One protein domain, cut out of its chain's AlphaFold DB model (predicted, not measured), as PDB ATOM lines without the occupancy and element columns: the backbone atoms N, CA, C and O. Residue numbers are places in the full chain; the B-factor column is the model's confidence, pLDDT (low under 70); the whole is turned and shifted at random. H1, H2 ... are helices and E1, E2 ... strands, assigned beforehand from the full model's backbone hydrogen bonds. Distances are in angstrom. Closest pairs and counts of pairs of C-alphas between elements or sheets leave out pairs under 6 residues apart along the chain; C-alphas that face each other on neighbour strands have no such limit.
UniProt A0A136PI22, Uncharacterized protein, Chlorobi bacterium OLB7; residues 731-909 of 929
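AT A GLANCE: This is residues 731 to 909 of the 929 residues of an uncharacterized protein of Chlorobi bacterium OLB7 (UniProt A0A136PI22). Amid long loops, with little regular structure, two strongly twisted antiparallel sheets, E1-E3-E4-E9-E6-E7 and E2-E5-E8, form a face-to-face sandwich. Residues 742 to 748 and 821 to 827 stick out. Of 179 printed residues, 71 are in named elements, mostly strand, with helix H1 between E4 and E5. The whole is only just compact, close to loose, with a radius of gyration of the C-alphas of 18.9 A, spanning 62 by 49 by 29 A.

HOW THE PARTS SIT: Find E4, residues 804 to 811, antiparallel to E9, residues 900 to 908; N 805 and O 905, 2.9 A apart, are within hydrogen-bond range. The closest C-alphas of E4 and E8, residues 887 to 895, are Asn 811 and Met 895, 6.4 A apart. H1, residues 826 to 834, is on neither sheet; every O i to N i+4 pair is within range.

IN THESE COORDINATES: E4 runs 23.1 A from C-alpha 804 (480.954, 545.985, 371.838); E9 runs 24.8 A to C-alpha 908 (490.779, 547.434, 368.766).

THE WHOLE: The printed part has no cut; residues 735 to 754, in a long link, are under pLDDT 70.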
ATOM      1  N   THR A 731     469.008 533.337 369.441       85.12
ATOM      2  CA  THR A 731     469.865 532.147 369.662       85.12
ATOM      3  C   THR A 731     469.873 531.233 368.424       85.12
ATOM      4  O   THR A 731     468.922 531.275 367.630       85.12
ATOM      5  N   TYR A 732     470.933 530.439 368.240       82.88
ATOM      6  CA  TYR A 732     471.072 529.432 367.178       82.88
ATOM      7  C   TYR A 732     471.731 528.136 367.687       82.88
ATOM      8  O   TYR A 732     472.844 528.170 368.214       82.88
ATOM      9  N   SER A 733     471.095 526.997 367.409       77.69
ATOM     10  CA  SER A 733     471.643 525.646 367.598       77.69
ATOM     11  C   SER A 733     472.410 525.225 366.351       77.69
ATOM     12  O   SER A 733     471.799 525.070 365.291       77.69
ATOM     13  N   ILE A 734     473.716 524.995 366.467       73.88
ATOM     14  CA  ILE A 734     474.575 524.610 365.336       73.88
ATOM     15  C   ILE A 734     474.323 523.159 364.913       73.88
ATOM     16  O   ILE A 734     474.223 522.902 363.719       73.88
ATOM     17  N   HIS A 735     474.104 522.264 365.885       60.00
ATOM     18  CA  HIS A 735     473.904 520.814 365.722       60.00
ATOM     19  C   HIS A 735     473.021 520.412 364.528       60.00
ATOM     20  O   HIS A 735     473.352 519.483 363.806       60.00
ATOM     21  N   TYR A 736     471.900 521.112 364.330       52.53
ATOM     22  CA  TYR A 736     470.962 520.858 363.227       52.53
ATOM     23  C   TYR A 736     470.216 522.121 362.757       52.53
ATOM     24  O   TYR A 736     469.153 522.027 362.149       52.53
ATOM     25  N   ALA A 737     470.753 523.317 363.043       40.44
ATOM     26  CA  ALA A 737     470.193 524.605 362.614       40.44
ATOM     27  C   ALA A 737     468.691 524.778 362.966       40.44
ATOM     28  O   ALA A 737     467.826 524.749 362.095       40.44
ATOM     29  N   THR A 738     468.397 524.973 364.260       36.69
ATOM     30  CA  THR A 738     467.047 525.025 364.895       36.69
ATOM     31  C   THR A 738     465.907 525.650 364.070       36.69
ATOM     32  O   THR A 738     466.116 526.696 363.448       36.69
ATOM     33  N   PRO A 739     464.667 525.118 364.170       36.62
ATOM     34  CA  PRO A 739     463.515 525.602 363.412       36.62
ATOM     35  C   PRO A 739     463.188 527.078 363.671       36.62
ATOM     36  O   PRO A 739     463.430 527.645 364.742       36.62
ATOM     37  N   ARG A 740     462.595 527.712 362.659       34.22
ATOM     38  CA  ARG A 740     462.268 529.139 362.664       34.22
ATOM     39  C   ARG A 740     461.170 529.453 363.683       34.22
ATOM     40  O   ARG A 740     460.093 528.863 363.670       34.22
ATOM     41  N   ALA A 741     461.397 530.471 364.510       35.38
ATOM     42  CA  ALA A 741     460.314 531.090 365.262       35.38
ATOM     43  C   ALA A 741     459.295 531.728 364.297       35.38
ATOM     44  O   ALA A 741     459.677 532.494 363.412       35.38
ATOM     45  N   ASN A 742     458.009 531.460 364.525       35.53
ATOM     46  CA  ASN A 742     456.861 532.139 363.912       35.53
ATOM     47  C   ASN A 742     456.648 531.931 362.390       35.53
ATOM     48  O   ASN A 742     455.979 532.747 361.758       35.53
ATOM     49  N   THR A 743     457.123 530.835 361.787       34.81
ATOM     50  CA  THR A 743     456.480 530.318 360.559       34.81
ATOM     51  C   THR A 743     455.151 529.652 360.912       34.81
ATOM     52  O   THR A 743     455.092 528.875 361.860       34.81
ATOM     53  N   LYS A 744     454.088 529.930 360.144       35.88
ATOM     54  CA  LYS A 744     452.881 529.087 360.150       35.88
ATOM     55  C   LYS A 744     453.220 527.728 359.532       35.88
ATOM     56  O   LYS A 744     453.963 527.690 358.554       35.88
ATOM     57  N   ASP A 745     452.629 526.656 360.054       38.91
ATOM     58  CA  ASP A 745     452.753 525.302 359.503       38.91
ATOM     59  C   ASP A 745     452.070 525.176 358.131       38.91
ATOM     60  O   ASP A 745     450.933 524.719 358.003       38.91
ATOM     61  N   THR A 746     452.787 525.537 357.070       31.98
ATOM     62  CA  THR A 746     452.543 524.985 355.734       31.98
ATOM     63  C   THR A 746     453.207 523.611 355.668       31.98
ATOM     64  O   THR A 746     454.384 523.519 355.337       31.98
ATOM     65  N   GLN A 747     452.452 522.585 356.078       33.00
ATOM     66  CA  GLN A 747     452.681 521.142 355.892       33.00
ATOM     67  C   GLN A 747     454.125 520.697 355.543       33.00
ATOM     68  O   GLN A 747     454.549 520.778 354.395       33.00
ATOM     69  N   TYR A 748     454.810 520.100 356.530       38.12
ATOM     70  CA  TYR A 748     456.049 519.306 356.378       38.12
ATOM     71  C   TYR A 748     457.342 520.082 356.036       38.12
ATOM     72  O   TYR A 748     458.225 519.570 355.356       38.12
ATOM     73  N   GLY A 749     457.493 521.310 356.553       36.25
ATOM     74  CA  GLY A 749     458.638 522.192 356.273       36.25
ATOM     75  C   GLY A 749     459.492 522.607 357.482       36.25
ATOM     76  O   GLY A 749     459.685 523.806 357.690       36.25
ATOM     77  N   PHE A 750     460.038 521.670 358.270       43.50
ATOM     78  CA  PHE A 750     461.004 521.980 359.346       43.50
ATOM     79  C   PHE A 750     462.400 522.336 358.791       43.50
ATOM     80  O   PHE A 750     463.380 521.619 358.990       43.50
ATOM     81  N   GLY A 751     462.478 523.450 358.059       41.12
ATOM     82  CA  GLY A 751     463.706 523.926 357.428       41.12
ATOM     83  C   GLY A 751     464.768 524.379 358.431       41.12
ATOM     84  O   GLY A 751     464.462 524.996 359.456       41.12
ATOM     85  N   THR A 752     466.027 524.114 358.088       46.41
ATOM     86  CA  THR A 752     467.198 524.580 358.832       46.41
ATOM     87  C   THR A 752     467.258 526.110 358.872       46.41
ATOM     88  O   THR A 752     467.016 526.791 357.873       46.41
ATOM     89  N   ARG A 753     467.623 526.681 360.025       50.47
ATOM     90  CA  ARG A 753     468.007 528.094 360.154       50.47
ATOM     91  C   ARG A 753     469.536 528.216 360.217       50.47
ATOM     92  O   ARG A 753     470.078 528.242 361.325       50.47
ATOM     93  N   PRO A 754     470.244 528.281 359.073       62.66
ATOM     94  CA  PRO A 754     471.687 528.510 359.075       62.66
ATOM     95  C   PRO A 754     472.035 529.829 359.777       62.66
ATOM     96  O   PRO A 754     471.211 530.752 359.842       62.66
ATOM     97  N   LEU A 755     473.272 529.930 360.274       74.88
ATOM     98  CA  LEU A 755     473.832 531.209 360.712       74.88
ATOM     99  C   LEU A 755     473.743 532.212 359.546       74.88
ATOM    100  O   LEU A 755     474.203 531.895 358.446       74.88
ATOM    101  N   PRO A 756     473.140 533.400 359.735       78.06
ATOM    102  CA  PRO A 756     473.056 534.382 358.666       78.06
ATOM    103  C   PRO A 756     474.448 534.831 358.229       78.06
ATOM    104  O   PRO A 756     475.300 535.130 359.062       78.06
ATOM    105  N   ALA A 757     474.655 534.982 356.921       80.69
ATOM    106  CA  ALA A 757     475.917 535.478 356.364       80.69
ATOM    107  C   ALA A 757     476.272 536.919 356.802       80.69
ATOM    108  O   ALA A 757     477.377 537.383 356.544       80.69
ATOM    109  N   ASN A 758     475.347 537.626 357.463       82.38
ATOM    110  CA  ASN A 758     475.523 538.949 358.065       82.38
ATOM    111  C   ASN A 758     475.450 538.948 359.609       82.38
ATOM    112  O   ASN A 758     475.335 540.015 360.211       82.38
ATOM    113  N   GLU A 759     475.468 537.779 360.255       87.69
ATOM    114  CA  GLU A 759     475.648 537.671 361.705       87.69
ATOM    115  C   GLU A 759     477.142 537.737 362.057       87.69
ATOM    116  O   GLU A 759     478.000 537.394 361.242       87.69
ATOM    117  N   ILE A 760     477.463 538.188 363.273       89.50
ATOM    118  CA  ILE A 760     478.852 538.461 363.694       89.50
ATOM    119  C   ILE A 760     479.728 537.199 363.809       89.50
ATOM    120  O   ILE A 760     480.954 537.308 363.847       89.50
ATOM    121  N   ILE A 761     479.100 536.017 363.831       91.19
ATOM    122  CA  ILE A 761     479.731 534.709 363.630       91.19
ATOM    123  C   ILE A 761     479.039 534.033 362.446       91.19
ATOM    124  O   ILE A 761     477.817 533.874 362.461       91.19
ATOM    125  N   THR A 762     479.812 533.609 361.445       89.69
ATOM    126  CA  THR A 762     479.296 532.999 360.200       89.69
ATOM    127  C   THR A 762     479.604 531.511 360.052       89.69
ATOM    128  O   THR A 762     478.992 530.841 359.227       89.69
ATOM    129  N   GLU A 763     480.532 530.974 360.843       90.38
ATOM    130  CA  GLU A 763     480.948 529.570 360.796       90.38
ATOM    131  C   GLU A 763     481.324 529.111 362.211       90.38
ATOM    132  O   GLU A 763     481.985 529.845 362.952       90.38
ATOM    133  N   VAL A 764     480.906 527.897 362.576       91.81
ATOM    134  CA  VAL A 764     481.239 527.243 363.849       91.81
ATOM    135  C   VAL A 764     481.717 525.830 363.554       91.81
ATOM    136  O   VAL A 764     481.091 525.125 362.765       91.81
ATOM    137  N   LYS A 765     482.805 525.412 364.201       93.00
ATOM    138  CA  LYS A 765     483.318 524.036 364.169       93.00
ATOM    139  C   LYS A 765     483.648 523.578 365.581       93.00
ATOM    140  O   LYS A 765     484.188 524.350 366.368       93.00
ATOM    141  N   SER A 766     483.348 522.327 365.896       92.75
ATOM    142  CA  SER A 766     483.724 521.686 367.158       92.75
ATOM    143  C   SER A 766     484.841 520.676 366.901       92.75
ATOM    144  O   SER A 766     484.890 520.085 365.829       92.75
ATOM    145  N   TYR A 767     485.753 520.489 367.852       94.00
ATOM    146  CA  TYR A 767     486.872 519.544 367.765       94.00
ATOM    147  C   TYR A 767     487.076 518.856 369.119       94.00
ATOM    148  O   TYR A 767     487.028 519.528 370.157       94.00
ATOM    149  N   LYS A 768     487.400 517.554 369.135       90.00
ATOM    150  CA  LYS A 768     488.072 516.944 370.303       90.00
ATOM    151  C   LYS A 768     489.346 517.763 370.596       90.00
ATOM    152  O   LYS A 768     489.994 518.228 369.663       90.00
ATOM    153  N   LEU A 769     489.696 517.969 371.872       85.12
ATOM    154  CA  LEU A 769     490.678 518.994 372.297       85.12
ATOM    155  C   LEU A 769     491.984 519.013 371.476       85.12
ATOM    156  O   LEU A 769     492.410 520.079 371.022       85.12
ATOM    157  N   ASN A 770     492.562 517.830 371.256       81.69
ATOM    158  CA  ASN A 770     493.863 517.626 370.610       81.69
ATOM    159  C   ASN A 770     493.758 517.216 369.125       81.69
ATOM    160  O   ASN A 770     494.762 516.855 368.519       81.69
ATOM    161  N   ASP A 771     492.558 517.245 368.542       86.62
ATOM    162  CA  ASP A 771     492.291 516.798 367.170       86.62
ATOM    163  C   ASP A 771     492.362 517.973 366.175       86.62
ATOM    164  O   ASP A 771     492.133 519.141 366.522       86.62
ATOM    165  N   THR A 772     492.685 517.668 364.922       88.06
ATOM    166  CA  THR A 772     492.634 518.585 363.770       88.06
ATOM    167  C   THR A 772     491.379 518.372 362.923       88.06
ATOM    168  O   THR A 772     490.990 519.269 362.173       88.06
ATOM    169  N   THR A 773     490.715 517.229 363.085       92.56
ATOM    170  CA  THR A 773     489.434 516.862 362.477       92.56
ATOM    171  C   THR A 773     488.297 517.533 363.240       92.56
ATOM    172  O   THR A 773     488.228 517.448 364.467       92.56
ATOM    173  N   ALA A 774     487.405 518.224 362.532       91.00
ATOM    174  CA  ALA A 774     486.191 518.743 363.153       91.00
ATOM    175  C   ALA A 774     485.195 517.597 363.414       91.00
ATOM    176  O   ALA A 774     485.113 516.665 362.614       91.00
ATOM    177  N   ASP A 775     484.402 517.698 364.486       86.75
ATOM    178  CA  ASP A 775     483.122 516.987 364.571       86.75
ATOM    179  C   ASP A 775     482.322 517.303 363.285       86.75
ATOM    180  O   ASP A 775     482.350 518.437 362.790       86.75
ATOM    181  N   ALA A 776     481.590 516.324 362.748       79.44
ATOM    182  CA  ALA A 776     480.690 516.555 361.618       79.44
ATOM    183  C   ALA A 776     479.630 517.632 361.962       79.44
ATOM    184  O   ALA A 776     479.363 517.860 363.150       79.44
ATOM    185  N   PRO A 777     479.009 518.320 360.981       73.88
ATOM    186  CA  PRO A 777     477.963 519.314 361.246       73.88
ATOM    187  C   PRO A 777     476.858 518.789 362.180       73.88
ATOM    188  O   PRO A 777     476.593 519.386 363.222       73.88
ATOM    189  N   GLU A 778     476.343 517.599 361.876       68.88
ATOM    190  CA  GLU A 778     475.368 516.805 362.635       68.88
ATOM    191  C   GLU A 778     475.870 516.292 364.000       68.88
ATOM    192  O   GLU A 778     475.113 515.708 364.762       68.88
ATOM    193  N   ALA A 779     477.141 516.523 364.342       74.56
ATOM    194  CA  ALA A 779     477.747 516.224 365.643       74.56
ATOM    195  C   ALA A 779     478.359 517.475 366.317       74.56
ATOM    196  O   ALA A 779     478.991 517.380 367.379       74.56
ATOM    197  N   THR A 780     478.171 518.662 365.724       81.19
ATOM    198  CA  THR A 780     478.652 519.955 366.236       81.19
ATOM    199  C   THR A 780     477.641 520.508 367.244       81.19
ATOM    200  O   THR A 780     476.902 521.462 366.997       81.19
ATOM    201  N   TYR A 781     477.591 519.861 368.410       85.81
ATOM    202  CA  TYR A 781     476.680 520.144 369.524       85.81
ATOM    203  C   TYR A 781     476.983 521.478 370.237       85.81
ATOM    204  O   TYR A 781     477.418 521.501 371.387       85.81
ATOM    205  N   VAL A 782     476.746 522.599 369.553       90.00
ATOM    206  CA  VAL A 782     476.999 523.962 370.049       90.00
ATOM    207  C   VAL A 782     475.722 524.805 370.002       90.00
ATOM    208  O   VAL A 782     474.990 524.760 369.012       90.00
ATOM    209  N   GLU A 783     475.479 525.603 371.043       89.56
ATOM    210  CA  GLU A 783     474.491 526.694 371.031       89.56
ATOM    211  C   GLU A 783     475.206 528.054 371.015       89.56
ATOM    212  O   GLU A 783     476.201 528.233 371.723       89.56
ATOM    213  N   LEU A 784     474.686 529.020 370.251       92.50
ATOM    214  CA  LEU A 784     475.135 530.416 370.262       92.50
ATOM    215  C   LEU A 784     473.990 531.369 370.625       92.50
ATOM    216  O   LEU A 784     473.057 531.553 369.841       92.50
ATOM    217  N   GLY A 785     474.086 532.013 371.787       92.75
ATOM    218  CA  GLY A 785     473.207 533.097 372.226       92.75
ATOM    219  C   GLY A 785     473.790 534.463 371.881       92.75
ATOM    220  O   GLY A 785     474.836 534.836 372.396       92.75
ATOM    221  N   PHE A 786     473.126 535.240 371.035       93.06
ATOM    222  CA  PHE A 786     473.566 536.584 370.659       93.06
ATOM    223  C   PHE A 786     472.827 537.639 371.483       93.06
ATOM    224  O   PHE A 786     471.630 537.499 371.752       93.06
ATOM    225  N   PHE A 787     473.510 538.735 371.812       92.75
ATOM    226  CA  PHE A 787     472.923 539.904 372.475       92.75
ATOM    227  C   PHE A 787     472.920 541.134 371.561       92.75
ATOM    228  O   PHE A 787     473.626 541.190 370.550       92.75
ATOM    229  N   ASP A 788     472.079 542.113 371.889       89.88
ATOM    230  CA  ASP A 788     472.016 543.385 371.176       89.88
ATOM    231  C   ASP A 788     473.325 544.166 371.413       89.88
ATOM    232  O   ASP A 788     473.840 544.244 372.530       89.88
ATOM    233  N   LYS A 789     473.900 544.717 370.335       88.62
ATOM    234  CA  LYS A 789     475.217 545.373 370.338       88.62
ATOM    235  C   LYS A 789     475.211 546.630 371.215       88.62
ATOM    236  O   LYS A 789     474.416 547.541 370.985       88.62
ATOM    237  N   LYS A 790     476.159 546.726 372.148       88.00
ATOM    238  CA  LYS A 790     476.361 547.905 372.997       88.00
ATOM    239  C   LYS A 790     477.109 548.981 372.209       88.00
ATOM    240  O   LYS A 790     478.284 548.807 371.885       88.00
ATOM    241  N   THR A 791     476.423 550.076 371.893       83.50
ATOM    242  CA  THR A 791     476.998 551.205 371.144       83.50
ATOM    243  C   THR A 791     478.112 551.883 371.937       83.50
ATOM    244  O   THR A 791     477.919 552.262 373.095       83.50
ATOM    245  N   GLY A 792     479.275 552.053 371.310       78.62
ATOM    246  CA  GLY A 792     480.402 552.777 371.899       78.62
ATOM    247  C   GLY A 792     480.196 554.293 371.920       78.62
ATOM    248  O   GLY A 792     479.371 554.827 371.178       78.62
ATOM    249  N   THR A 793     480.959 555.020 372.744       76.50
ATOM    250  CA  THR A 793     480.970 556.496 372.705       76.50
ATOM    251  C   THR A 793     482.367 557.110 372.812       76.50
ATOM    252  O   THR A 793     483.270 556.590 373.477       76.50
ATOM    253  N   THR A 794     482.525 558.264 372.163       75.31
ATOM    254  CA  THR A 794     483.675 559.166 372.280       75.31
ATOM    255  C   THR A 794     483.140 560.577 372.488       75.31
ATOM    256  O   THR A 794     482.320 561.053 371.709       75.31
ATOM    257  N   ASN A 795     483.571 561.239 373.566       81.81
ATOM    258  CA  ASN A 795     483.146 562.594 373.942       81.81
ATOM    259  C   ASN A 795     481.608 562.772 373.975       81.81
ATOM    260  O   ASN A 795     481.076 563.787 373.536       81.81
ATOM    261  N   GLY A 796     480.889 561.748 374.454       77.88
ATOM    262  CA  GLY A 796     479.421 561.715 374.526       77.88
ATOM    263  C   GLY A 796     478.699 561.409 373.205       77.88
ATOM    264  O   GLY A 796     477.509 561.111 373.229       77.88
ATOM    265  N   GLN A 797     479.397 561.423 372.066       80.06
ATOM    266  CA  GLN A 797     478.842 561.046 370.764       80.06
ATOM    267  C   GLN A 797     478.983 559.544 370.513       80.06
ATOM    268  O   GLN A 797     479.920 558.912 371.004       80.06
ATOM    269  N   ALA A 798     478.057 558.974 369.739       79.06
ATOM    270  CA  ALA A 798     478.094 557.565 369.357       79.06
ATOM    271  C   ALA A 798     479.322 557.280 368.474       79.06
ATOM    272  O   ALA A 798     479.442 557.806 367.370       79.06
ATOM    273  N   ASP A 799     480.220 556.431 368.967       77.69
ATOM    274  CA  ASP A 799     481.441 556.021 368.280       77.69
ATOM    275  C   ASP A 799     481.374 554.524 368.011       77.69
ATOM    276  O   ASP A 799     481.632 553.690 368.885       77.69
ATOM    277  N   SER A 800     481.044 554.182 366.767       73.75
ATOM    278  CA  SER A 800     480.913 552.792 366.357       73.75
ATOM    279  C   SER A 800     482.240 552.031 366.404       73.75
ATOM    280  O   SER A 800     482.213 550.802 366.399       73.75
ATOM    281  N   LYS A 801     483.409 552.691 366.462       73.06
ATOM    282  CA  LYS A 801     484.714 552.021 366.648       73.06
ATOM    283  C   LYS A 801     484.938 551.543 368.086       73.06
ATOM    284  O   LYS A 801     485.912 550.846 368.348       73.06
ATOM    285  N   LYS A 802     484.039 551.895 369.007       76.56
ATOM    286  CA  LYS A 802     483.980 551.386 370.387       76.56
ATOM    287  C   LYS A 802     482.769 550.479 370.626       76.56
ATOM    288  O   LYS A 802     482.464 550.150 371.770       76.56
ATOM    289  N   ASP A 803     482.066 550.089 369.562       84.44
ATOM    290  CA  ASP A 803     480.982 549.114 369.649       84.44
ATOM    291  C   ASP A 803     481.477 547.804 370.264       84.44
ATOM    292  O   ASP A 803     482.516 547.267 369.873       84.44
ATOM    293  N   THR A 804     480.685 547.265 371.184       88.88
ATOM    294  CA  THR A 804     480.954 545.985 371.838       88.88
ATOM    295  C   THR A 804     479.822 545.009 371.541       88.88
ATOM    296  O   THR A 804     478.646 545.309 371.767       88.88
ATOM    297  N   ASN A 805     480.168 543.837 371.016       93.00
ATOM    298  CA  ASN A 805     479.230 542.745 370.767       93.00
ATOM    299  C   ASN A 805     479.415 541.671 371.840       93.00
ATOM    300  O   ASN A 805     480.524 541.490 372.340       93.00
ATOM    301  N   TYR A 806     478.353 540.930 372.148       95.62
ATOM    302  CA  TYR A 806     478.406 539.844 373.122       95.62
ATOM    303  C   TYR A 806     477.772 538.573 372.552       95.62
ATOM    304  O   TYR A 806     476.699 538.629 371.939       95.62
ATOM    305  N   VAL A 807     478.430 537.434 372.774       96.31
ATOM    306  CA  VAL A 807     477.957 536.101 372.370       96.31
ATOM    307  C   VAL A 807     478.146 535.128 373.525       96.31
ATOM    308  O   VAL A 807     479.259 534.949 374.003       96.31
ATOM    309  N   PHE A 808     477.076 534.464 373.944       96.88
ATOM    310  CA  PHE A 808     477.155 533.278 374.781       96.88
ATOM    311  C   PHE A 808     477.386 532.041 373.911       96.88
ATOM    312  O   PHE A 808     476.661 531.821 372.942       96.88
ATOM    313  N   VAL A 809     478.367 531.223 374.268       96.44
ATOM    314  CA  VAL A 809     478.673 529.938 373.626       96.44
ATOM    315  C   VAL A 809     478.325 528.831 374.615       96.44
ATOM    316  O   VAL A 809     478.586 529.001 375.803       96.44
ATOM    317  N   VAL A 810     477.765 527.711 374.154       94.62
ATOM    318  CA  VAL A 810     477.506 526.524 374.992       94.62
ATOM    319  C   VAL A 810     478.025 525.269 374.302       94.62
ATOM    320  O   VAL A 810     477.605 524.974 373.181       94.62
ATOM    321  N   ASN A 811     478.872 524.495 374.982       94.25
ATOM    322  CA  ASN A 811     479.131 523.104 374.609       94.25
ATOM    323  C   ASN A 811     477.971 522.246 375.117       94.25
ATOM    324  O   ASN A 811     477.819 522.062 376.326       94.25
ATOM    325  N   ARG A 812     477.142 521.721 374.211       88.94
ATOM    326  CA  ARG A 812     475.944 520.976 374.611       88.94
ATOM    327  C   ARG A 812     476.211 519.517 374.952       88.94
ATOM    328  O   ARG A 812     475.309 518.887 375.492       88.94
ATOM    329  N   ARG A 813     477.397 518.981 374.639       89.31
ATOM    330  CA  ARG A 813     477.823 517.639 375.077       89.31
ATOM    331  C   ARG A 813     477.820 517.566 376.599       89.31
ATOM    332  O   ARG A 813     478.164 518.549 377.241       89.31
ATOM    333  N   THR A 814     477.474 516.431 377.178       85.75
ATOM    334  CA  THR A 814     477.267 516.244 378.625       85.75
ATOM    335  C   THR A 814     478.128 515.149 379.240       85.75
ATOM    336  O   THR A 814     478.283 515.125 380.456       85.75
ATOM    337  N   PHE A 815     478.738 514.273 378.442       87.00
ATOM    338  CA  PHE A 815     479.441 513.113 378.976       87.00
ATOM    339  C   PHE A 815     480.717 513.503 379.751       87.00
ATOM    340  O   PHE A 815     481.761 513.791 379.161       87.00
ATOM    341  N   GLU A 816     480.644 513.491 381.084       84.62
ATOM    342  CA  GLU A 816     481.785 513.517 382.010       84.62
ATOM    343  C   GLU A 816     481.621 512.423 383.085       84.62
ATOM    344  O   GLU A 816     480.490 512.061 383.420       84.62
ATOM    345  N   PRO A 817     482.714 511.861 383.644       78.38
ATOM    346  CA  PRO A 817     482.612 510.983 384.805       78.38
ATOM    347  C   PRO A 817     481.940 511.722 385.975       78.38
ATOM    348  O   PRO A 817     482.199 512.913 386.176       78.38
ATOM    349  N   PRO A 818     481.140 511.029 386.805       70.50
ATOM    350  CA  PRO A 818     480.582 511.628 388.011       70.50
ATOM    351  C   PRO A 818     481.700 512.009 388.994       70.50
ATOM    352  O   PRO A 818     482.815 511.481 388.928       70.50
ATOM    353  N   ASP A 819     481.395 512.907 389.933       64.62
ATOM    354  CA  ASP A 819     482.344 513.449 390.917       64.62
ATOM    355  C   ASP A 819     483.181 512.353 391.628       64.62
ATOM    356  O   ASP A 819     482.783 511.183 391.765       64.62
ATOM    357  N   TYR A 820     484.358 512.749 392.115       52.75
ATOM    358  CA  TYR A 820     485.167 511.925 393.016       52.75
ATOM    359  C   TYR A 820     484.361 511.576 394.281       52.75
ATOM    360  O   TYR A 820     483.623 512.409 394.798       52.75
ATOM    361  N   GLY A 821     484.473 510.329 394.748       52.50
ATOM    362  CA  GLY A 821     483.631 509.752 395.808       52.50
ATOM    363  C   GLY A 821     482.555 508.787 395.289       52.50
ATOM    364  O   GLY A 821     482.205 507.837 395.984       52.50
ATOM    365  N   THR A 822     482.102 508.943 394.039       60.25
ATOM    366  CA  THR A 822     481.198 507.974 393.386       60.25
ATOM    367  C   THR A 822     481.897 506.606 393.230       60.25
ATOM    368  O   THR A 822     483.036 506.598 392.739       60.25
ATOM    369  N   PRO A 823     481.264 505.465 393.592       61.31
ATOM    370  CA  PRO A 823     481.899 504.140 393.675       61.31
ATOM    371  C   PRO A 823     482.122 503.472 392.301       61.31
ATOM    372  O   PRO A 823     481.567 502.419 391.997       61.31
ATOM    373  N   LEU A 824     482.962 504.091 391.472       67.94
ATOM    374  CA  LEU A 824     483.472 503.553 390.208       67.94
ATOM    375  C   LEU A 824     484.897 503.020 390.390       67.94
ATOM    376  O   LEU A 824     485.680 503.590 391.151       67.94
ATOM    377  N   SER A 825     485.272 501.980 389.637       76.00
ATOM    378  CA  SER A 825     486.681 501.589 389.528       76.00
ATOM    379  C   SER A 825     487.494 502.697 388.854       76.00
ATOM    380  O   SER A 825     486.994 503.392 387.963       76.00
ATOM    381  N   GLN A 826     488.764 502.842 389.246       80.31
ATOM    382  CA  GLN A 826     489.646 503.846 388.648       80.31
ATOM    383  C   GLN A 826     489.774 503.637 387.131       80.31
ATOM    384  O   GLN A 826     489.594 504.583 386.380       80.31
ATOM    385  N   SER A 827     489.916 502.389 386.671       83.44
ATOM    386  CA  SER A 827     489.972 502.066 385.240       83.44
ATOM    387  C   SER A 827     488.720 502.491 384.459       83.44
ATOM    388  O   SER A 827     488.851 503.065 383.381       83.44
ATOM    389  N   ARG A 828     487.503 502.284 384.997       82.50
ATOM    390  CA  ARG A 828     486.270 502.760 384.340       82.50
ATOM    391  C   ARG A 828     486.217 504.289 384.330       82.50
ATOM    392  O   ARG A 828     485.852 504.874 383.314       82.50
ATOM    393  N   ARG A 829     486.626 504.935 385.427       81.19
ATOM    394  CA  ARG A 829     486.735 506.399 385.531       81.19
ATOM    395  C   ARG A 829     487.723 506.966 384.505       81.19
ATOM    396  O   ARG A 829     487.374 507.932 383.838       81.19
ATOM    397  N   ASP A 830     488.883 506.345 384.316       85.44
ATOM    398  CA  ASP A 830     489.895 506.764 383.336       85.44
ATOM    399  C   ASP A 830     489.382 506.622 381.892       85.44
ATOM    400  O   ASP A 830     489.569 507.525 381.076       85.44
ATOM    401  N   SER A 831     488.639 505.552 381.578       86.94
ATOM    402  CA  SER A 831     487.949 505.416 380.284       86.94
ATOM    403  C   SER A 831     486.876 506.494 380.068       86.94
ATOM    404  O   SER A 831     486.783 507.047 378.973       86.94
ATOM    405  N   MET A 832     486.091 506.844 381.095       86.19
ATOM    406  CA  MET A 832     485.120 507.949 381.010       86.19
ATOM    407  C   MET A 832     485.805 509.314 380.847       86.19
ATOM    408  O   MET A 832     485.290 510.170 380.133       86.19
ATOM    409  N   VAL A 833     486.968 509.521 381.474       87.75
ATOM    410  CA  VAL A 833     487.802 510.719 381.288       87.75
ATOM    411  C   VAL A 833     488.303 510.818 379.846       87.75
ATOM    412  O   VAL A 833     488.169 511.874 379.230       87.75
ATOM    413  N   ALA A 834     488.840 509.730 379.286       87.06
ATOM    414  CA  ALA A 834     489.371 509.706 377.922       87.06
ATOM    415  C   ALA A 834     488.297 509.973 376.849       87.06
ATOM    416  O   ALA A 834     488.591 510.577 375.819       87.06
ATOM    417  N   LEU A 835     487.052 509.557 377.104       88.94
ATOM    418  CA  LEU A 835     485.902 509.760 376.214       88.94
ATOM    419  C   LEU A 835     485.104 511.046 376.507       88.94
ATOM    420  O   LEU A 835     484.084 511.287 375.861       88.94
ATOM    421  N   ALA A 836     485.531 511.869 377.470       89.56
ATOM    422  CA  ALA A 836     484.752 513.011 377.940       89.56
ATOM    423  C   ALA A 836     484.431 514.024 376.825       89.56
ATOM    424  O   ALA A 836     485.274 514.370 375.991       89.56
ATOM    425  N   GLY A 837     483.221 514.584 376.862       89.00
ATOM    426  CA  GLY A 837     482.683 515.540 375.887       89.00
ATOM    427  C   GLY A 837     483.350 516.925 375.873       89.00
ATOM    428  O   GLY A 837     482.728 517.886 375.421       89.00
ATOM    429  N   ASN A 838     484.587 517.059 376.372       92.88
ATOM    430  CA  ASN A 838     485.391 518.273 376.231       92.88
ATOM    431  C   ASN A 838     485.501 518.655 374.745       92.88
ATOM    432  O   ASN A 838     485.690 517.779 373.889       92.88
ATOM    433  N   ARG A 839     485.443 519.951 374.428       93.31
ATOM    434  CA  ARG A 839     485.572 520.449 373.050       93.31
ATOM    435  C   ARG A 839     486.372 521.740 372.948       93.31
ATOM    436  O   ARG A 839     486.307 522.599 373.820       93.31
ATOM    437  N   ARG A 840     487.102 521.877 371.840       94.62
ATOM    438  CA  ARG A 840     487.594 523.154 371.311       94.62
ATOM    439  C   ARG A 840     486.569 523.621 370.279       94.62
ATOM    440  O   ARG A 840     486.400 522.968 369.253       94.62
ATOM    441  N   ILE A 841     485.858 524.705 370.564       95.81
ATOM    442  CA  ILE A 841     484.845 525.291 369.683       95.81
ATOM    443  C   ILE A 841     485.475 526.480 368.962       95.81
ATOM    444  O   ILE A 841     485.843 527.471 369.587       95.81
ATOM    445  N   ARG A 842     485.594 526.375 367.639       95.88
ATOM    446  CA  ARG A 842     486.117 527.416 366.757       95.88
ATOM    447  C   ARG A 842     484.979 528.259 366.206       95.88
ATOM    448  O   ARG A 842     484.057 527.719 365.596       95.88
ATOM    449  N   LEU A 843     485.080 529.574 366.364       95.44
ATOM    450  CA  LEU A 843     484.124 530.561 365.857       95.44
ATOM    451  C   LEU A 843     484.818 531.452 364.826       95.44
ATOM    452  O   LEU A 843     485.910 531.958 365.087       95.44
ATOM    453  N   LYS A 844     484.188 531.664 363.670       93.69
ATOM    454  CA  LYS A 844     484.678 532.556 362.608       93.69
ATOM    455  C   LYS A 844     483.949 533.889 362.643       93.69
ATOM    456  O   LYS A 844     482.722 533.913 362.559       93.69
ATOM    457  N   LEU A 845     484.698 534.980 362.731       90.69
ATOM    458  CA  LEU A 845     484.155 536.321 362.916       90.69
ATOM    459  C   LEU A 845     483.885 537.039 361.589       90.69
ATOM    460  O   LEU A 845     484.641 536.922 360.621       90.69
ATOM    461  N   ASN A 846     482.806 537.820 361.582       88.75
ATOM    462  CA  ASN A 846     482.375 538.645 360.458       88.75
ATOM    463  C   ASN A 846     481.930 540.031 360.950       88.75
ATOM    464  O   ASN A 846     480.751 540.302 361.175       88.75
ATOM    465  N   LEU A 847     482.912 540.899 361.167       83.62
ATOM    466  CA  LEU A 847     482.774 542.253 361.707       83.62
ATOM    467  C   LEU A 847     483.442 543.299 360.790       83.62
ATOM    468  O   LEU A 847     483.847 544.362 361.249       83.62
ATOM    469  N   TRP A 848     483.565 543.004 359.491       75.56
ATOM    470  CA  TRP A 848     484.139 543.927 358.505       75.56
ATOM    471  C   TRP A 848     483.275 545.175 358.281       75.56
ATOM    472  O   TRP A 848     482.042 545.102 358.294       75.56
ATOM    473  N   ARG A 849     483.918 546.309 357.979       70.12
ATOM    474  CA  ARG A 849     483.251 547.587 357.696       70.12
ATOM    475  C   ARG A 849     483.722 548.200 356.383       70.12
ATOM    476  O   ARG A 849     484.916 548.340 356.125       70.12
ATOM    477  N   SER A 850     482.773 548.631 355.557       59.12
ATOM    478  CA  SER A 850     483.069 549.443 354.376       59.12
ATOM    479  C   SER A 850     483.644 550.805 354.792       59.12
ATOM    480  O   SER A 850     483.098 551.488 355.653       59.12
ATOM    481  N   GLY A 851     484.763 551.195 354.176       59.31
ATOM    482  CA  GLY A 851     485.463 552.458 354.452       59.31
ATOM    483  C   GLY A 851     486.617 552.379 355.464       59.31
ATOM    484  O   GLY A 851     487.391 553.328 355.547       59.31
ATOM    485  N   ALA A 852     486.797 551.262 356.178       55.38
ATOM    486  CA  ALA A 852     487.936 551.039 357.078       55.38
ATOM    487  C   ALA A 852     488.994 550.136 356.408       55.38
ATOM    488  O   ALA A 852     489.155 548.965 356.736       55.38
ATOM    489  N   THR A 853     489.683 550.662 355.393       47.69
ATOM    490  CA  THR A 853     490.423 549.854 354.402       47.69
ATOM    491  C   THR A 853     491.749 549.244 354.867       47.69
ATOM    492  O   THR A 853     492.312 548.435 354.132       47.69
ATOM    493  N   GLN A 854     492.258 549.589 356.054       47.41
ATOM    494  CA  GLN A 854     493.541 549.094 356.571       47.41
ATOM    495  C   GLN A 854     493.417 548.636 358.037       47.41
ATOM    496  O   GLN A 854     493.616 549.406 358.970       47.41
ATOM    497  N   TYR A 855     493.119 547.341 358.193       57.22
ATOM    498  CA  TYR A 855     493.300 546.532 359.411       57.22
ATOM    499  C   TYR A 855     492.420 546.876 360.634       57.22
ATOM    500  O   TYR A 855     492.915 547.252 361.697       57.22
ATOM    501  N   GLU A 856     491.104 546.642 360.541       69.50
ATOM    502  CA  GLU A 856     490.279 546.481 361.749       69.50
ATOM    503  C   GLU A 856     490.528 545.108 362.405       69.50
ATOM    504  O   GLU A 856     490.283 544.050 361.814       69.50
ATOM    505  N   PHE A 857     490.989 545.132 363.657       81.19
ATOM    506  CA  PHE A 857     491.102 543.966 364.533       81.19
ATOM    507  C   PHE A 857     490.027 544.009 365.620       81.19
ATOM    508  O   PHE A 857     489.585 545.082 366.042       81.19
ATOM    509  N   VAL A 858     489.647 542.842 366.133       86.06
ATOM    510  CA  VAL A 858     488.806 542.718 367.329       86.06
ATOM    511  C   VAL A 858     489.545 541.952 368.415       86.06
ATOM    512  O   VAL A 858     490.215 540.954 368.150       86.06
ATOM    513  N   GLN A 859     489.409 542.416 369.653       90.50
ATOM    514  CA  GLN A 859     489.721 541.613 370.823       90.50
ATOM    515  C   GLN A 859     488.501 540.754 371.152       90.50
ATOM    516  O   GLN A 859     487.401 541.287 371.312       90.50
ATOM    517  N   VAL A 860     488.706 539.446 371.284       93.69
ATOM    518  CA  VAL A 860     487.740 538.522 371.883       93.69
ATOM    519  C   VAL A 860     488.254 538.151 373.264       93.69
ATOM    520  O   VAL A 860     489.360 537.619 373.383       93.69
ATOM    521  N   ARG A 861     487.457 538.406 374.303       95.69
ATOM    522  CA  ARG A 861     487.755 537.960 375.668       95.69
ATOM    523  C   ARG A 861     486.557 537.280 376.312       95.69
ATOM    524  O   ARG A 861     485.418 537.638 376.028       95.69
ATOM    525  N   GLU A 862     486.811 536.355 377.223       95.06
ATOM    526  CA  GLU A 862     485.768 535.830 378.102       95.06
ATOM    527  C   GLU A 862     485.452 536.821 379.229       95.06
ATOM    528  O   GLU A 862     486.328 537.503 379.774       95.06
ATOM    529  N   VAL A 863     484.174 536.893 379.583       94.25
ATOM    530  CA  VAL A 863     483.637 537.659 380.705       94.25
ATOM    531  C   VAL A 863     483.276 536.671 381.807       94.25
ATOM    532  O   VAL A 863     482.490 535.762 381.556       94.25
ATOM    533  N   ALA A 864     483.858 536.842 383.002       89.38
ATOM    534  CA  ALA A 864     483.700 535.918 384.135       89.38
ATOM    535  C   ALA A 864     483.887 534.443 383.715       89.38
ATOM    536  O   ALA A 864     482.982 533.611 383.807       89.38
ATOM    537  N   ALA A 865     485.064 534.149 383.160       85.75
ATOM    538  CA  ALA A 865     485.391 532.846 382.600       85.75
ATOM    539  C   ALA A 865     485.365 531.734 383.659       85.75
ATOM    540  O   ALA A 865     486.006 531.867 384.702       85.75
ATOM    541  N   ASP A 866     484.729 530.601 383.347       83.12
ATOM    542  CA  ASP A 866     484.958 529.371 384.105       83.12
ATOM    543  C   ASP A 866     486.438 528.972 383.973       83.12
ATOM    544  O   ASP A 866     486.920 528.672 382.878       83.12
ATOM    545  N   THR A 867     487.180 528.987 385.080       82.06
ATOM    546  CA  THR A 867     488.575 528.516 385.142       82.06
ATOM    547  C   THR A 867     488.682 527.058 385.597       82.06
ATOM    548  O   THR A 867     489.788 526.556 385.809       82.06
ATOM    549  N   THR A 868     487.563 526.348 385.769       83.25
ATOM    550  CA  THR A 868     487.568 524.926 386.131       83.25
ATOM    551  C   THR A 868     488.314 524.114 385.073       83.25
ATOM    552  O   THR A 868     488.171 524.327 383.868       83.25
ATOM    553  N   ARG A 869     489.144 523.170 385.532       86.62
ATOM    554  CA  ARG A 869     489.952 522.309 384.658       86.62
ATOM    555  C   ARG A 869     489.072 521.522 383.691       86.62
ATOM    556  O   ARG A 869     487.983 521.077 384.059       86.62
ATOM    557  N   LEU A 870     489.572 521.312 382.477       87.94
ATOM    558  CA  LEU A 870     488.945 520.400 381.523       87.94
ATOM    559  C   LEU A 870     488.950 518.972 382.093       87.94
ATOM    560  O   LEU A 870     489.798 518.623 382.915       87.94
ATOM    561  N   VAL A 871     487.989 518.138 381.692       85.81
ATOM    562  CA  VAL A 871     487.874 516.778 382.241       85.81
ATOM    563  C   VAL A 871     489.115 515.975 381.852       85.81
ATOM    564  O   VAL A 871     489.389 515.822 380.666       85.81
ATOM    565  N   GLY A 872     489.865 515.485 382.843       82.88
ATOM    566  CA  GLY A 872     491.142 514.791 382.635       82.88
ATOM    567  C   GLY A 872     492.379 515.682 382.541       82.88
ATOM    568  O   GLY A 872     493.486 515.153 382.511       82.88
ATOM    569  N   ASP A 873     492.226 517.008 382.528       80.81
ATOM    570  CA  ASP A 873     493.361 517.927 382.489       80.81
ATOM    571  C   ASP A 873     493.878 518.246 383.904       80.81
ATOM    572  O   ASP A 873     493.128 518.441 384.868       80.81
ATOM    573  N   SER A 874     495.201 518.314 384.026       71.31
ATOM    574  CA  SER A 874     495.895 518.758 385.238       71.31
ATOM    575  C   SER A 874     496.016 520.285 385.313       71.31
ATOM    576  O   SER A 874     496.144 520.837 386.409       71.31
ATOM    577  N   ILE A 875     495.938 520.969 384.169       70.62
ATOM    578  CA  ILE A 875     496.160 522.404 384.011       70.62
ATOM    579  C   ILE A 875     494.840 523.172 384.197       70.62
ATOM    580  O   ILE A 875     493.745 522.689 383.912       70.62
ATOM    581  N   ILE A 876     494.939 524.390 384.735       75.62
ATOM    582  CA  ILE A 876     493.810 525.323 384.848       75.62
ATOM    583  C   ILE A 876     493.453 525.842 383.452       75.62
ATOM    584  O   ILE A 876     494.323 526.355 382.743       75.62
ATOM    585  N   ARG A 877     492.169 525.747 383.084       85.56
ATOM    586  CA  ARG A 877     491.633 526.260 381.818       85.56
ATOM    587  C   ARG A 877     491.999 527.737 381.670       85.56
ATOM    588  O   ARG A 877     491.596 528.556 382.492       85.56
ATOM    589  N   GLN A 878     492.763 528.069 380.632       84.06
ATOM    590  CA  GLN A 878     493.130 529.454 380.346       84.06
ATOM    591  C   GLN A 878     491.943 530.175 379.689       84.06
ATOM    592  O   GLN A 878     491.453 529.686 378.667       84.06
ATOM    593  N   PRO A 879     491.478 531.313 380.238       88.38
ATOM    594  CA  PRO A 879     490.432 532.103 379.606       88.38
ATOM    595  C   PRO A 879     490.849 532.606 378.226       88.38
ATOM    596  O   PRO A 879     491.997 533.010 378.023       88.38
ATOM    597  N   VAL A 880     489.909 532.650 377.283       92.69
ATOM    598  CA  VAL A 880     490.182 533.264 375.975       92.69
ATOM    599  C   VAL A 880     490.365 534.772 376.156       92.69
ATOM    600  O   VAL A 880     489.514 535.449 376.727       92.69
ATOM    601  N   ASN A 881     491.482 535.297 375.655       93.25
ATOM    602  CA  ASN A 881     491.771 536.725 375.560       93.25
ATOM    603  C   ASN A 881     492.753 536.950 374.399       93.25
ATOM    604  O   ASN A 881     493.968 536.891 374.581       93.25
ATOM    605  N   VAL A 882     492.222 537.127 373.190       89.94
ATOM    606  CA  VAL A 882     492.996 537.160 371.937       89.94
ATOM    607  C   VAL A 882     492.613 538.357 371.074       89.94
ATOM    608  O   VAL A 882     491.488 538.847 371.148       89.94
ATOM    609  N   VAL A 883     493.536 538.810 370.225       87.81
ATOM    610  CA  VAL A 883     493.270 539.800 369.171       87.81
ATOM    611  C   VAL A 883     493.339 539.091 367.823       87.81
ATOM    612  O   VAL A 883     494.311 538.394 367.543       87.81
ATOM    613  N   VAL A 884     492.294 539.237 367.010       87.75
ATOM    614  CA  VAL A 884     492.126 538.543 365.723       87.75
ATOM    615  C   VAL A 884     491.573 539.500 364.656       87.75
ATOM    616  O   VAL A 884     490.962 540.515 365.007       87.75
ATOM    617  N   PRO A 885     491.765 539.225 363.351       85.75
ATOM    618  CA  PRO A 885     491.178 540.038 362.287       85.75
ATOM    619  C   PRO A 885     489.651 540.122 362.412       85.75
ATOM    620  O   PRO A 885     488.992 539.103 362.631       85.75
ATOM    621  N   ALA A 886     489.068 541.310 362.221       81.25
ATOM    622  CA  ALA A 886     487.613 541.491 362.293       81.25
ATOM    623  C   ALA A 886     486.847 540.705 361.208       81.25
ATOM    624  O   ALA A 886     485.656 540.443 361.353       81.25
ATOM    625  N   ASN A 887     487.520 540.315 360.121       80.94
ATOM    626  CA  ASN A 887     486.956 539.553 359.011       80.94
ATOM    627  C   ASN A 887     487.713 538.233 358.825       80.94
ATOM    628  O   ASN A 887     488.935 538.254 358.688       80.94
ATOM    629  N   ASN A 888     487.002 537.103 358.806       80.31
ATOM    630  CA  ASN A 888     487.556 535.744 358.704       80.31
ATOM    631  C   ASN A 888     488.562 535.351 359.807       80.31
ATOM    632  O   ASN A 888     489.149 534.272 359.728       80.31
ATOM    633  N   GLY A 889     488.744 536.170 360.849       86.00
ATOM    634  CA  GLY A 889     489.479 535.778 362.046       86.00
ATOM    635  C   GLY A 889     488.766 534.637 362.770       86.00
ATOM    636  O   GLY A 889     487.535 534.604 362.836       86.00
ATOM    637  N   PHE A 890     489.540 533.703 363.320       91.88
ATOM    638  CA  PHE A 890     489.025 532.577 364.094       91.88
ATOM    639  C   PHE A 890     489.413 532.718 365.563       91.88
ATOM    640  O   PHE A 890     490.553 533.064 365.870       91.88
ATOM    641  N   VAL A 891     488.489 532.389 366.462       94.44
ATOM    642  CA  VAL A 891     488.749 532.253 367.898       94.44
ATOM    643  C   VAL A 891     488.379 530.843 368.354       94.44
ATOM    644  O   VAL A 891     487.315 530.339 368.002       94.44
ATOM    645  N   ASP A 892     489.271 530.209 369.118       94.44
ATOM    646  CA  ASP A 892     489.058 528.892 369.722       94.44
ATOM    647  C   ASP A 892     488.692 529.047 371.202       94.44
ATOM    648  O   ASP A 892     489.449 529.626 371.980       94.44
ATOM    649  N   VAL A 893     487.544 528.493 371.596       94.06
ATOM    650  CA  VAL A 893     487.060 528.448 372.979       94.06
ATOM    651  C   VAL A 893     487.086 527.002 373.461       94.06
ATOM    652  O   VAL A 893     486.402 526.139 372.915       94.06
ATOM    653  N   PHE A 894     487.878 526.715 374.489       93.50
ATOM    654  CA  PHE A 894     487.958 525.382 375.089       93.50
ATOM    655  C   PHE A 894     486.867 525.232 376.153       93.50
ATOM    656  O   PHE A 894     486.672 526.144 376.955       93.50
ATOM    657  N   MET A 895     486.140 524.118 376.178       92.56
ATOM    658  CA  MET A 895     484.982 523.917 377.056       92.56
ATOM    659  C   MET A 895     484.891 522.491 377.596       92.56
ATOM    660  O   MET A 895     485.136 521.518 376.881       92.56
ATOM    661  N   ARG A 896     484.461 522.387 378.858       92.12
ATOM    662  CA  ARG A 896     483.972 521.148 379.479       92.12
ATOM    663  C   ARG A 896     482.606 520.752 378.897       92.12
ATOM    664  O   ARG A 896     481.952 521.594 378.277       92.12
ATOM    665  N   PRO A 897     482.131 519.519 379.126       91.12
ATOM    666  CA  PRO A 897     480.728 519.168 378.927       91.12
ATOM    667  C   PRO A 897     479.778 520.128 379.664       91.12
ATOM    668  O   PRO A 897     480.065 520.558 380.784       91.12
ATOM    669  N   GLY A 898     478.678 520.504 379.019       90.19
ATOM    670  CA  GLY A 898     477.613 521.383 379.503       90.19
ATOM    671  C   GLY A 898     477.992 522.852 379.687       90.19
ATOM    672  O   GLY A 898     477.119 523.659 379.994       90.19
ATOM    673  N   ALA A 899     479.272 523.210 379.551       92.44
ATOM    674  CA  ALA A 899     479.784 524.515 379.944       92.44
ATOM    675  C   ALA A 899     479.403 525.637 378.972       92.44
ATOM    676  O   ALA A 899     479.335 525.444 377.753       92.44
ATOM    677  N   GLY A 900     479.214 526.825 379.543       94.12
ATOM    678  CA  GLY A 900     478.943 528.066 378.837       94.12
ATOM    679  C   GLY A 900     480.074 529.085 378.980       94.12
ATOM    680  O   GLY A 900     480.910 528.982 379.873       94.12
ATOM    681  N   SER A 901     480.102 530.085 378.102       95.56
ATOM    682  CA  SER A 901     480.996 531.242 378.224       95.56
ATOM    683  C   SER A 901     480.411 532.462 377.524       95.56
ATOM    684  O   SER A 901     479.919 532.352 376.399       95.56
ATOM    685  N   LEU A 902     480.482 533.625 378.175       97.06
ATOM    686  CA  LEU A 902     480.144 534.916 377.584       97.06
ATOM    687  C   LEU A 902     481.399 535.532 376.959       97.06
ATOM    688  O   LEU A 902     482.305 535.971 377.665       97.06
ATOM    689  N   LEU A 903     481.427 535.609 375.633       97.44
ATOM    690  CA  LEU A 903     482.446 536.334 374.884       97.44
ATOM    691  C   LEU A 903     482.054 537.807 374.752       97.44
ATOM    692  O   LEU A 903     480.969 538.120 374.258       97.44
ATOM    693  N   GLU A 904     482.964 538.701 375.122       95.81
ATOM    694  CA  GLU A 904     482.959 540.105 374.714       95.81
ATOM    695  C   GLU A 904     483.842 540.268 373.470       95.81
ATOM    696  O   GLU A 904     484.994 539.825 373.456       95.81
ATOM    697  N   ILE A 905     483.300 540.903 372.428       94.06
ATOM    698  CA  ILE A 905     483.978 541.148 371.150       94.06
ATOM    699  C   ILE A 905     483.986 542.654 370.870       94.06
ATOM    700  O   ILE A 905     482.969 543.234 370.462       94.06
ATOM    701  N   THR A 906     485.151 543.270 371.064       89.56
ATOM    702  CA  THR A 906     485.357 544.726 371.016       89.56
ATOM    703  C   THR A 906     486.387 545.071 369.949       89.56
ATOM    704  O   THR A 906     487.444 544.442 369.873       89.56
ATOM    705  N   TYR A 907     486.116 546.087 369.129       83.56
ATOM    706  CA  TYR A 907     487.091 546.581 368.152       83.56
ATOM    707  C   TYR A 907     488.325 547.148 368.863       83.56
ATOM    708  O   TYR A 907     488.217 547.858 369.867       83.56
ATOM    709  N   ARG A 908     489.511 546.847 368.332       73.94
ATOM    710  CA  ARG A 908     490.779 547.434 368.766       73.94
ATOM    711  C   ARG A 908     491.261 548.419 367.710       73.94
ATOM    712  O   ARG A 908     491.267 548.113 366.521       73.94
ATOM    713  N   GLN A 909     491.684 549.599 368.159       62.59
ATOM    714  CA  GLN A 909     492.534 550.451 367.331       62.59
ATOM    715  C   GLN A 909     493.895 549.757 367.159       62.59
ATOM    716  O   GLN A 909     494.337 549.100 368.109       62.59
TER     717      GLN A 909